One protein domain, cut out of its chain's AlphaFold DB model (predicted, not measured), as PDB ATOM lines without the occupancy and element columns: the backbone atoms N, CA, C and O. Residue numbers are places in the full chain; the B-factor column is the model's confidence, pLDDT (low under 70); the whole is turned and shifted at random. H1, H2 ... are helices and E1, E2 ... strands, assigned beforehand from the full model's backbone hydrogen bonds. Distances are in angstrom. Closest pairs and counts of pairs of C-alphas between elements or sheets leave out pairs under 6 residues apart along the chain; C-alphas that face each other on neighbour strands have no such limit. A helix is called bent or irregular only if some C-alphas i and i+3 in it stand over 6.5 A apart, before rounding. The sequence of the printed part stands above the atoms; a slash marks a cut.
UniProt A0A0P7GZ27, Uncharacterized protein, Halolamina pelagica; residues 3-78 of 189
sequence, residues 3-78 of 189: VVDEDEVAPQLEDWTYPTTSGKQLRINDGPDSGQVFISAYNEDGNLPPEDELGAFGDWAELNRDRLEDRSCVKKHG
ATOM      1  N   VAL A   3      13.206  -1.915  -6.373       91.12
ATOM      2  CA  VAL A   3      14.032  -3.054  -5.994       91.12
ATOM      3  C   VAL A   3      15.433  -2.515  -5.807       91.12
ATOM      4  O   VAL A   3      15.900  -1.777  -6.682       91.12
ATOM      5  N   VAL A   4      16.064  -2.889  -4.709       93.44
ATOM      6  CA  VAL A   4      17.473  -2.619  -4.420       93.44
ATOM      7  C   VAL A   4      18.128  -3.909  -3.942       93.44
ATOM      8  O   VAL A   4      17.420  -4.844  -3.548       93.44
ATOM      9  N   ASP A   5      19.451  -3.971  -4.027       96.12
ATOM     10  CA  ASP A   5      20.202  -5.021  -3.343       96.12
ATOM     11  C   ASP A   5      20.087  -4.783  -1.828       96.12
ATOM     12  O   ASP A   5      20.029  -3.639  -1.369       96.12
ATOM     13  N   GLU A   6      19.938  -5.859  -1.059       94.94
ATOM     14  CA  GLU A   6      19.650  -5.796   0.380       94.94
ATOM     15  C   GLU A   6      20.746  -5.052   1.159       94.94
ATOM     16  O   GLU A   6      20.456  -4.279   2.068       94.94
ATOM     17  N   ASP A   7      22.006  -5.196   0.745       95.38
ATOM     18  CA  ASP A   7      23.162  -4.525   1.344       95.38
ATOM     19  C   ASP A   7      23.259  -3.026   1.008       95.38
ATOM     20  O   ASP A   7      24.019  -2.295   1.648       95.38
ATOM     21  N   GLU A   8      22.469  -2.544   0.045       94.12
ATOM     22  CA  GLU A   8      22.354  -1.123  -0.303       94.12
ATOM     23  C   GLU A   8      21.204  -0.415   0.440       94.12
ATOM     24  O   GLU A   8      21.022   0.801   0.301       94.12
ATOM     25  N   VAL A   9      20.413  -1.147   1.233       94.12
ATOM     26  CA  VAL A   9      19.288  -0.587   1.989       94.12
ATOM     27  C   VAL A   9      19.813   0.285   3.124       94.12
ATOM     28  O   VAL A   9      20.600  -0.134   3.972       94.12
ATOM     29  N   ALA A  10      19.352   1.535   3.163       92.94
ATOM     30  CA  ALA A  10      19.663   2.416   4.278       92.94
ATOM     31  C   ALA A  10      19.016   1.866   5.568       92.94
ATOM     32  O   ALA A  10      17.828   1.552   5.525       92.94
ATOM     33  N   PRO A  11      19.721   1.806   6.719       93.94
ATOM     34  CA  PRO A  11      19.217   1.139   7.927       93.94
ATOM     35  C   PRO A  11      17.834   1.609   8.397       93.94
ATOM     36  O   PRO A  11      17.044   0.828   8.902       93.94
ATOM     37  N   GLN A  12      17.495   2.885   8.192       93.50
ATOM     38  CA  GLN A  12      16.183   3.423   8.559       93.50
ATOM     39  C   GLN A  12      15.011   2.880   7.719       93.50
ATOM     40  O   GLN A  12      13.859   3.163   8.037       93.50
ATOM     41  N   LEU A  13      15.287   2.168   6.625       94.38
ATOM     42  CA  LEU A  13      14.284   1.578   5.739       94.38
ATOM     43  C   LEU A  13      14.092   0.079   5.955       94.38
ATOM     44  O   LEU A  13      13.232  -0.470   5.286       94.38
ATOM     45  N   GLU A  14      14.848  -0.570   6.844       91.50
ATOM     46  CA  GLU A  14      14.817  -2.029   7.041       91.50
ATOM     47  C   GLU A  14      13.380  -2.555   7.231       91.50
ATOM     48  O   GLU A  14      12.925  -3.389   6.448       91.50
ATOM     49  N   ASP A  15      12.609  -1.929   8.129       91.75
ATOM     50  CA  ASP A  15      11.195  -2.254   8.408       91.75
ATOM     51  C   ASP A  15      10.223  -1.947   7.247       91.75
ATOM     52  O   ASP A  15       9.037  -2.269   7.304       91.75
ATOM     53  N   TRP A  16      10.700  -1.286   6.193       93.25
ATOM     54  CA  TRP A  16       9.935  -0.943   4.990       93.25
ATOM     55  C   TRP A  16      10.336  -1.797   3.792       93.25
ATOM     56  O   TRP A  16      10.010  -1.457   2.645       93.25
ATOM     57  N   THR A  17      11.067  -2.883   4.035       94.75
ATOM     58  CA  THR A  17      11.543  -3.768   2.986       94.75
ATOM     59  C   THR A  17      10.982  -5.176   3.083       94.75
ATOM     60  O   THR A  17      10.734  -5.698   4.159       94.75
ATOM     61  N   TYR A  18      10.780  -5.790   1.917       94.31
ATOM     62  CA  TYR A  18      10.403  -7.194   1.793       94.31
ATOM     63  C   TYR A  18      11.371  -7.906   0.848       94.31
ATOM     64  O   TYR A  18      11.548  -7.409  -0.275       94.31
ATOM     65  N   PRO A  19      11.949  -9.062   1.217       95.81
ATOM     66  CA  PRO A  19      12.688  -9.905   0.284       95.81
ATOM     67  C   PRO A  19      11.875 -10.166  -0.983       95.81
ATOM     68  O   PRO A  19      10.650 -10.292  -0.961       95.81
ATOM     69  N   THR A  20      12.526 -10.209  -2.140       95.88
ATOM     70  CA  THR A  20      11.821 -10.393  -3.411       95.88
ATOM     71  C   THR A  20      12.663 -11.106  -4.447       95.88
ATOM     72  O   THR A  20      13.883 -10.987  -4.476       95.88
ATOM     73  N   THR A  21      12.001 -11.778  -5.388       96.62
ATOM     74  CA  THR A  21      12.679 -12.539  -6.434       96.62
ATOM     75  C   THR A  21      12.032 -12.406  -7.801       96.62
ATOM     76  O   THR A  21      10.807 -12.384  -7.957       96.62
ATOM     77  N   SER A  22      12.872 -12.305  -8.828       96.31
ATOM     78  CA  SER A  22      12.455 -12.391 -10.228       96.31
ATOM     79  C   SER A  22      12.734 -13.775 -10.810       96.31
ATOM     80  O   SER A  22      13.595 -14.518 -10.344       96.31
ATOM     81  N   GLY A  23      12.092 -14.101 -11.933       95.62
ATOM     82  CA  GLY A  23      12.312 -15.378 -12.609       95.62
ATOM     83  C   GLY A  23      13.748 -15.553 -13.122       95.62
ATOM     84  O   GLY A  23      14.194 -16.674 -13.344       95.62
ATOM     85  N   LYS A  24      14.509 -14.461 -13.284       94.38
ATOM     86  CA  LYS A  24      15.941 -14.521 -13.622       94.38
ATOM     87  C   LYS A  24      16.822 -14.893 -12.426       94.38
ATOM     88  O   LYS A  24      17.930 -15.380 -12.637       94.38
ATOM     89  N   GLN A  25      16.354 -14.628 -11.210       95.81
ATOM     90  CA  GLN A  25      17.095 -14.873  -9.972       95.81
ATOM     91  C   GLN A  25      16.835 -16.263  -9.407       95.81
ATOM     92  O   GLN A  25      17.749 -16.846  -8.847       95.81
ATOM     93  N   LEU A  26      15.658 -16.838  -9.666       96.00
ATOM     94  CA  LEU A  26      15.385 -18.239  -9.354       96.00
ATOM     95  C   LEU A  26      16.348 -19.169 -10.113       96.00
ATOM     96  O   LEU A  26      16.314 -19.261 -11.350       96.00
ATOM     97  N   ARG A  27      17.219 -19.862  -9.378       93.56
ATOM     98  CA  ARG A  27      18.244 -20.776  -9.906       93.56
ATOM     99  C   ARG A  27      18.077 -22.160  -9.300       93.56
ATOM    100  O   ARG A  27      17.677 -22.309  -8.153       93.56
ATOM    101  N   ILE A  28      18.360 -23.188 -10.093       90.56
ATOM    102  CA  ILE A  28      18.301 -24.573  -9.616       90.56
ATOM    103  C   ILE A  28      19.328 -24.755  -8.491       90.56
ATOM    104  O   ILE A  28      20.462 -24.296  -8.627       90.56
ATOM    105  N   ASN A  29      18.929 -25.460  -7.428       85.75
ATOM    106  CA  ASN A  29      19.695 -25.670  -6.191       85.75
ATOM    107  C   ASN A  29      19.905 -24.413  -5.324       85.75
ATOM    108  O   ASN A  29      20.794 -24.416  -4.475       85.75
ATOM    109  N   ASP A  30      19.102 -23.370  -5.534       89.31
ATOM    110  CA  ASP A  30      19.067 -22.167  -4.697       89.31
ATOM    111  C   ASP A  30      17.687 -21.999  -4.039       89.31
ATOM    112  O   ASP A  30      16.758 -22.754  -4.342       89.31
ATOM    113  N   GLY A  31      17.552 -21.026  -3.143       90.75
ATOM    114  CA  GLY A  31      16.274 -20.589  -2.585       90.75
ATOM    115  C   GLY A  31      15.577 -19.523  -3.442       90.75
ATOM    116  O   GLY A  31      16.108 -19.069  -4.459       90.75
ATOM    117  N   PRO A  32      14.353 -19.124  -3.059       94.31
ATOM    118  CA  PRO A  32      13.662 -18.009  -3.684       94.31
ATOM    119  C   PRO A  32      14.250 -16.656  -3.285       94.31
ATOM    120  O   PRO A  32      14.156 -15.726  -4.082       94.31
ATOM    121  N   ASP A  33      14.869 -16.538  -2.112       92.75
ATOM    122  CA  ASP A  33      15.570 -15.323  -1.708       92.75
ATOM    123  C   ASP A  33      16.737 -15.026  -2.663       92.75
ATOM    124  O   ASP A  33      17.521 -15.903  -3.019       92.75
ATOM    125  N   SER A  34      16.810 -13.781  -3.124       93.44
ATOM    126  CA  SER A  34      17.780 -13.342  -4.124       93.44
ATOM    127  C   SER A  34      18.764 -12.288  -3.623       93.44
ATOM    128  O   SER A  34      19.536 -11.780  -4.441       93.44
ATOM    129  N   GLY A  35      18.717 -11.935  -2.330       94.50
ATOM    130  CA  GLY A  35      19.479 -10.816  -1.759       94.50
ATOM    131  C   GLY A  35      19.012  -9.451  -2.274       94.50
ATOM    132  O   GLY A  35      19.771  -8.486  -2.286       94.50
ATOM    133  N   GLN A  36      17.778  -9.377  -2.778       96.19
ATOM    134  CA  GLN A  36      17.144  -8.139  -3.218       96.19
ATOM    135  C   GLN A  36      15.836  -7.941  -2.482       96.19
ATOM    136  O   GLN A  36      15.056  -8.882  -2.325       96.19
ATOM    137  N   VAL A  37      15.541  -6.685  -2.167       95.88
ATOM    138  CA  VAL A  37      14.329  -6.314  -1.445       95.88
ATOM    139  C   VAL A  37      13.493  -5.290  -2.202       95.88
ATOM    140  O   VAL A  37      13.983  -4.516  -3.030       95.88
ATOM    141  N   PHE A  38      12.194  -5.295  -1.927       91.94
ATOM    142  CA  PHE A  38      11.256  -4.262  -2.319       91.94
ATOM    143  C   PHE A  38      11.115  -3.245  -1.207       91.94
ATOM    144  O   PHE A  38      10.722  -3.617  -0.113       91.94
ATOM    145  N   ILE A  39      11.282  -1.963  -1.525       92.69
ATOM    146  CA  ILE A  39      10.864  -0.888  -0.622       92.69
ATOM    147  C   ILE A  39       9.352  -0.679  -0.808       92.69
ATOM    148  O   ILE A  39       8.883  -0.313  -1.899       92.69
ATOM    149  N   SER A  40       8.583  -0.962   0.238       91.75
ATOM    150  CA  SER A  40       7.120  -0.961   0.253       91.75
ATOM    151  C   SER A  40       6.587   0.110   1.189       91.75
ATOM    152  O   SER A  40       7.166   0.353   2.231       91.75
ATOM    153  N   ALA A  41       5.464   0.726   0.819       92.50
ATOM    154  CA  ALA A  41       4.699   1.594   1.716       92.50
ATOM    155  C   ALA A  41       3.599   0.829   2.467       92.50
ATOM    156  O   ALA A  41       2.886   1.419   3.268       92.50
ATOM    157  N   TYR A  42       3.374  -0.435   2.111       92.62
ATOM    158  CA  TYR A  42       2.335  -1.265   2.706       92.62
ATOM    159  C   TYR A  42       2.933  -2.068   3.844       92.62
ATOM    160  O   TYR A  42       4.040  -2.582   3.686       92.62
ATOM    161  N   ASN A  43       2.181  -2.187   4.932       89.19
ATOM    162  CA  ASN A  43       2.517  -3.091   6.022       89.19
ATOM    163  C   ASN A  43       2.146  -4.546   5.672       89.19
ATOM    164  O   ASN A  43       1.585  -4.819   4.606       89.19
ATOM    165  N   GLU A  44       2.416  -5.468   6.595       89.88
ATOM    166  CA  GLU A  44       2.160  -6.907   6.433       89.88
ATOM    167  C   GLU A  44       0.671  -7.261   6.274       89.88
ATOM    168  O   GLU A  44       0.346  -8.277   5.672       89.88
ATOM    169  N   ASP A  45      -0.244  -6.391   6.714       89.06
ATOM    170  CA  ASP A  45      -1.691  -6.561   6.504       89.06
ATOM    171  C   ASP A  45      -2.155  -6.036   5.128       89.06
ATOM    172  O   ASP A  45      -3.340  -6.062   4.792       89.06
ATOM    173  N   GLY A  46      -1.250  -5.459   4.329       90.25
ATOM    174  CA  GLY A  46      -1.591  -4.799   3.066       90.25
ATOM    175  C   GLY A  46      -2.281  -3.441   3.247       90.25
ATOM    176  O   GLY A  46      -2.898  -2.925   2.307       90.25
ATOM    177  N   ASN A  47      -2.177  -2.834   4.430       92.00
ATOM    178  CA  ASN A  47      -2.649  -1.479   4.688       92.00
ATOM    179  C   ASN A  47      -1.636  -0.451   4.183       92.00
ATOM    180  O   ASN A  47      -0.430  -0.607   4.354       92.00
ATOM    181  N   LEU A  48      -2.143   0.634   3.588       94.06
ATOM    182  CA  LEU A  48      -1.347   1.777   3.140       94.06
ATOM    183  C   LEU A  48      -1.499   2.945   4.130       94.06
ATOM    184  O   LEU A  48      -2.531   3.635   4.075       94.06
ATOM    185  N   PRO A  49      -0.499   3.219   4.987       93.69
ATOM    186  CA  PRO A  49      -0.564   4.308   5.953       93.69
ATOM    187  C   PRO A  49      -0.775   5.677   5.277       93.69
ATOM    188  O   PRO A  49      -0.444   5.869   4.091       93.69
ATOM    189  N   PRO A  50      -1.387   6.646   5.980       94.81
ATOM    190  CA  PRO A  50      -1.431   8.034   5.529       94.81
ATOM    191  C   PRO A  50      -0.021   8.657   5.505       94.81
ATOM    192  O   PRO A  50       0.922   8.119   6.076       94.81
ATOM    193  N   GLU A  51       0.139   9.768   4.779       94.12
ATOM    194  CA  GLU A  51       1.453  10.368   4.480       94.12
ATOM    195  C   GLU A  51       2.209  10.830   5.740       94.12
ATOM    196  O   GLU A  51       3.432  10.735   5.793       94.12
ATOM    197  N   ASP A  52       1.486  11.258   6.774       94.12
ATOM    198  CA  ASP A  52       2.015  11.680   8.075       94.12
ATOM    199  C   ASP A  52       2.480  10.521   8.975       94.12
ATOM    200  O   ASP A  52       3.150  10.760   9.979       94.12
ATOM    201  N   GLU A  53       2.195   9.275   8.593       94.69
ATOM    202  CA  GLU A  53       2.615   8.060   9.304       94.69
ATOM    203  C   GLU A  53       3.752   7.304   8.587       94.69
ATOM    204  O   GLU A  53       4.195   6.259   9.055       94.69
ATOM    205  N   LEU A  54       4.268   7.817   7.462       93.62
ATOM    206  CA  LEU A  54       5.269   7.109   6.649       93.62
ATOM    207  C   LEU A  54       6.694   7.118   7.229       93.62
ATOM    208  O   LEU A  54       7.545   6.371   6.751       93.62
ATOM    209  N   GLY A  55       6.984   7.968   8.218       94.19
ATOM    210  CA  GLY A  55       8.296   8.041   8.871       94.19
ATOM    211  C   GLY A  55       9.472   8.047   7.881       94.19
ATOM    212  O   GLY A  55       9.491   8.820   6.924       94.19
ATOM    213  N   ALA A  56      10.430   7.139   8.087       94.62
ATOM    214  CA  ALA A  56      11.624   7.012   7.250       94.62
ATOM    215  C   ALA A  56      11.327   6.654   5.781       94.62
ATOM    216  O   ALA A  56      12.035   7.117   4.881       94.62
ATOM    217  N   PHE A  57      10.270   5.876   5.511       95.12
ATOM    218  CA  PHE A  57       9.820   5.649   4.139       95.12
ATOM    219  C   PHE A  57       9.336   6.950   3.505       95.12
ATOM    220  O   PHE A  57       9.615   7.180   2.334       95.12
ATOM    221  N   GLY A  58       8.646   7.809   4.259       95.50
ATOM    222  CA  GLY A  58       8.182   9.115   3.790       95.50
ATOM    223  C   GLY A  58       9.340   9.997   3.328       95.50
ATOM    224  O   GLY A  58       9.317  10.497   2.204       95.50
ATOM    225  N   ASP A  59      10.393  10.095   4.143       94.81
ATOM    226  CA  ASP A  59      11.615  10.834   3.801       94.81
ATOM    227  C   ASP A  59      12.268  10.289   2.521       94.81
ATOM    228  O   ASP A  59      12.639  11.041   1.616       94.81
ATOM    229  N   TRP A  60      12.376   8.963   2.408       94.19
ATOM    230  CA  TRP A  60      12.903   8.319   1.206       94.19
ATOM    231  C   TRP A  60      11.996   8.528  -0.016       94.19
ATOM    232  O   TRP A  60      12.490   8.769  -1.123       94.19
ATOM    233  N   ALA A  61      10.679   8.453   0.162       94.06
ATOM    234  CA  ALA A  61       9.701   8.618  -0.902       94.06
ATOM    235  C   ALA A  61       9.742  10.047  -1.446       94.06
ATOM    236  O   ALA A  61       9.692  10.222  -2.660       94.06
ATOM    237  N   GLU A  62       9.924  11.048  -0.584       95.00
ATOM    238  CA  GLU A  62      10.051  12.450  -0.984       95.00
ATOM    239  C   GLU A  62      11.290  12.677  -1.862       95.00
ATOM    240  O   GLU A  62      11.196  13.280  -2.932       95.00
ATOM    241  N   LEU A  63      12.436  12.085  -1.499       93.62
ATOM    242  CA  LEU A  63      13.652  12.110  -2.330       93.62
ATOM    243  C   LEU A  63      13.462  11.437  -3.703       93.62
ATOM    244  O   LEU A  63      14.225  11.691  -4.634       93.62
ATOM    245  N   ASN A  64      12.446  10.581  -3.833       92.56
ATOM    246  CA  ASN A  64      12.100   9.848  -5.047       92.56
ATOM    247  C   ASN A  64      10.758  10.302  -5.662       92.56
ATOM    248  O   ASN A  64      10.239   9.610  -6.553       92.56
ATOM    249  N   ARG A  65      10.190  11.439  -5.221       93.94
ATOM    250  CA  ARG A  65       8.811  11.858  -5.534       93.94
ATOM    251  C   ARG A  65       8.546  11.936  -7.030       93.94
ATOM    252  O   ARG A  65       7.592  11.317  -7.497       93.94
ATOM    253  N   ASP A  66       9.420  12.595  -7.789       94.25
ATOM    254  CA  ASP A  66       9.266  12.757  -9.243       94.25
ATOM    255  C   ASP A  66       9.054  11.410  -9.949       94.25
ATOM    256  O   ASP A  66       8.161  11.243 -10.782       94.25
ATOM    257  N   ARG A  67       9.847  10.401  -9.572       91.81
ATOM    258  CA  ARG A  67       9.760   9.049 -10.134       91.81
ATOM    259  C   ARG A  67       8.505   8.313  -9.665       91.81
ATOM    260  O   ARG A  67       7.942   7.522 -10.425       91.81
ATOM    261  N   LEU A  68       8.086   8.520  -8.418       92.31
ATOM    262  CA  LEU A  68       6.879   7.918  -7.852       92.31
ATOM    263  C   LEU A  68       5.606   8.482  -8.503       92.31
ATOM    264  O   LEU A  68       4.719   7.703  -8.865       92.31
ATOM    265  N   GLU A  69       5.552   9.791  -8.736       94.25
ATOM    266  CA  GLU A  69       4.441  10.489  -9.392       94.25
ATOM    267  C   GLU A  69       4.377  10.245 -10.904       94.25
ATOM    268  O   GLU A  69       3.291  10.260 -11.487       94.25
ATOM    269  N   ASP A  70       5.506   9.950 -11.560       93.31
ATOM    270  CA  ASP A  70       5.543   9.673 -13.004       93.31
ATOM    271  C   ASP A  70       4.809   8.376 -13.404       93.31
ATOM    272  O   ASP A  70       4.434   8.175 -14.563       93.31
ATOM    273  N   ARG A  71       4.543   7.491 -12.439       92.19
ATOM    274  CA  ARG A  71       3.945   6.175 -12.687       92.19
ATOM    275  C   ARG A  71       2.513   6.285 -13.213       92.19
ATOM    276  O   ARG A  71       1.693   7.074 -12.745       92.19
ATOM    277  N   SER A  72       2.160   5.390 -14.135       90.88
ATOM    278  CA  SER A  72       0.827   5.342 -14.751       90.88
ATOM    279  C   SER A  72      -0.313   5.146 -13.744       90.88
ATOM    280  O   SER A  72      -1.373   5.738 -13.930       90.88
ATOM    281  N   CYS A  73      -0.108   4.372 -12.670       88.94
ATOM    282  CA  CYS A  73      -1.090   4.220 -11.586       88.94
ATOM    283  C   CYS A  73      -1.419   5.541 -10.887       88.94
ATOM    284  O   CYS A  73      -2.560   5.742 -10.480       88.94
ATOM    285  N   VAL A  74      -0.456   6.452 -10.785       92.88
ATOM    286  CA  VAL A  74      -0.674   7.779 -10.208       92.88
ATOM    287  C   VAL A  74      -1.337   8.669 -11.258       92.88
ATOM    288  O   VAL A  74      -2.476   9.094 -11.081       92.88
ATOM    289  N   LYS A  75      -0.693   8.841 -12.419       93.31
ATOM    290  CA  LYS A  75      -1.149   9.763 -13.474       93.31
ATOM    291  C   LYS A  75      -2.519   9.446 -14.065       93.31
ATOM    292  O   LYS A  75      -3.260  10.361 -14.405       93.31
ATOM    293  N   LYS A  76      -2.830   8.162 -14.267       92.12
ATOM    294  CA  LYS A  76      -4.051   7.726 -14.971       92.12
ATOM    295  C   LYS A  76      -5.144   7.235 -14.034       92.12
ATOM    296  O   LYS A  76      -6.311   7.325 -14.391       92.12
ATOM    297  N   HIS A  77      -4.771   6.696 -12.876       90.19
ATOM    298  CA  HIS A  77      -5.712   6.045 -11.963       90.19
ATOM    299  C   HIS A  77      -5.867   6.784 -10.627       90.19
ATOM    300  O   HIS A  77      -6.606   6.314  -9.768       90.19
ATOM    301  N   GLY A  78      -5.204   7.936 -10.450       91.19
ATOM    302  CA  GLY A  78      -5.397   8.814  -9.294       91.19
ATOM    303  C   GLY A  78      -5.000   8.186  -7.958       91.19
ATOM    304  O   GLY A  78      -5.495   8.607  -6.915       91.19
TER     305      GLY A  78
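What this domain is: This is residues 3 to 78 of the 189 residues of an uncharacterized protein of Halolamina pelagica (UniProt A0A0P7GZ27). What does the model look like? A small three-stranded sheet, E1, E3 and E2, has the long loop of its E2 and E3 hairpin reaching out at one end, and beyond its other end the helix H2 meets the short helix H1; from H2 the chain runs on through H3 and H4, and residues 62 to 68 and 70 to 77 stick out free. What is it made of? The printed part has 76 residues, in the order E1, H1, E2, E3, H2, H3, H4; the sheet's order is E1, E3, E2, antiparallel throughout, and the class is mixed, helices and strands, with 36 residues in named elements, under half. How compact is it? It is loose, with a radius of gyration of the C-alphas of 14.3 A and spans of 43 by 30 by 25 A.

Where its parts are: Where are the strands? E1 is residues 3 to 5, beginning at C-alpha 3 (14.032, -3.054, -5.994); E2 is residues 17 to 21, 12.9 A long, and E3 is residues 36 to 39, 9.9 A long. Where are the helices? H2 is residues 55 to 63, 13.1 A long, and H1 is residues 11 to 16, 10.0 A long and irregular, with C-alphas 12 and 15 being 7.6 A apart. H3 is residues 65 to 69, and H4 is residues 72 to 75, ending at C-alpha 75 (-1.149, 9.763, -13.474).

How they stand to each other: How do the strands pair? The inner strand E3 is antiparallel to E2, with N 38 and O 18 within hydrogen-bond range at 2.8 A, and to E1, with N 37 and O 4 at 3.0 A. E1, H1 and E2 form a split strand-helix-strand unit, two strands of one sheet with a helix between them in the chain and E3 between them in the sheet; its crossover is right-handed. Where do the helices stand? H1 only grazes the sheet, with residues 13 to 16, and touches H2 about perpendicular at 78 degrees, the closest C-alphas being those of Gln 12 and Ala 56, 5.9 A apart. H2 and H3 are close but not clearly touching, the closest C-alphas, of Ala 61 and Leu 68, being 7.5 A apart; H4 is apart from H2. What do the helix backbones show? Every O i to N i+4 pair is within hydrogen-bond range in H2 and H3; H1 has 0 of 2, but 2 of 3 O i to N i+3 pairs, and H4 is too short for an i+4 pair.

The domain as a whole: How far does it reach? The two C-alphas farthest apart, of Asn 29 and Asp 52, are 43.7 A apart. Which links are long? E2 to E3, with 14 residues, and E3 to H2, with 15, are long. Is anything cut or uncertain? The printed part has no cut, its mean pLDDT is 93.3, and no printed residue is under 70.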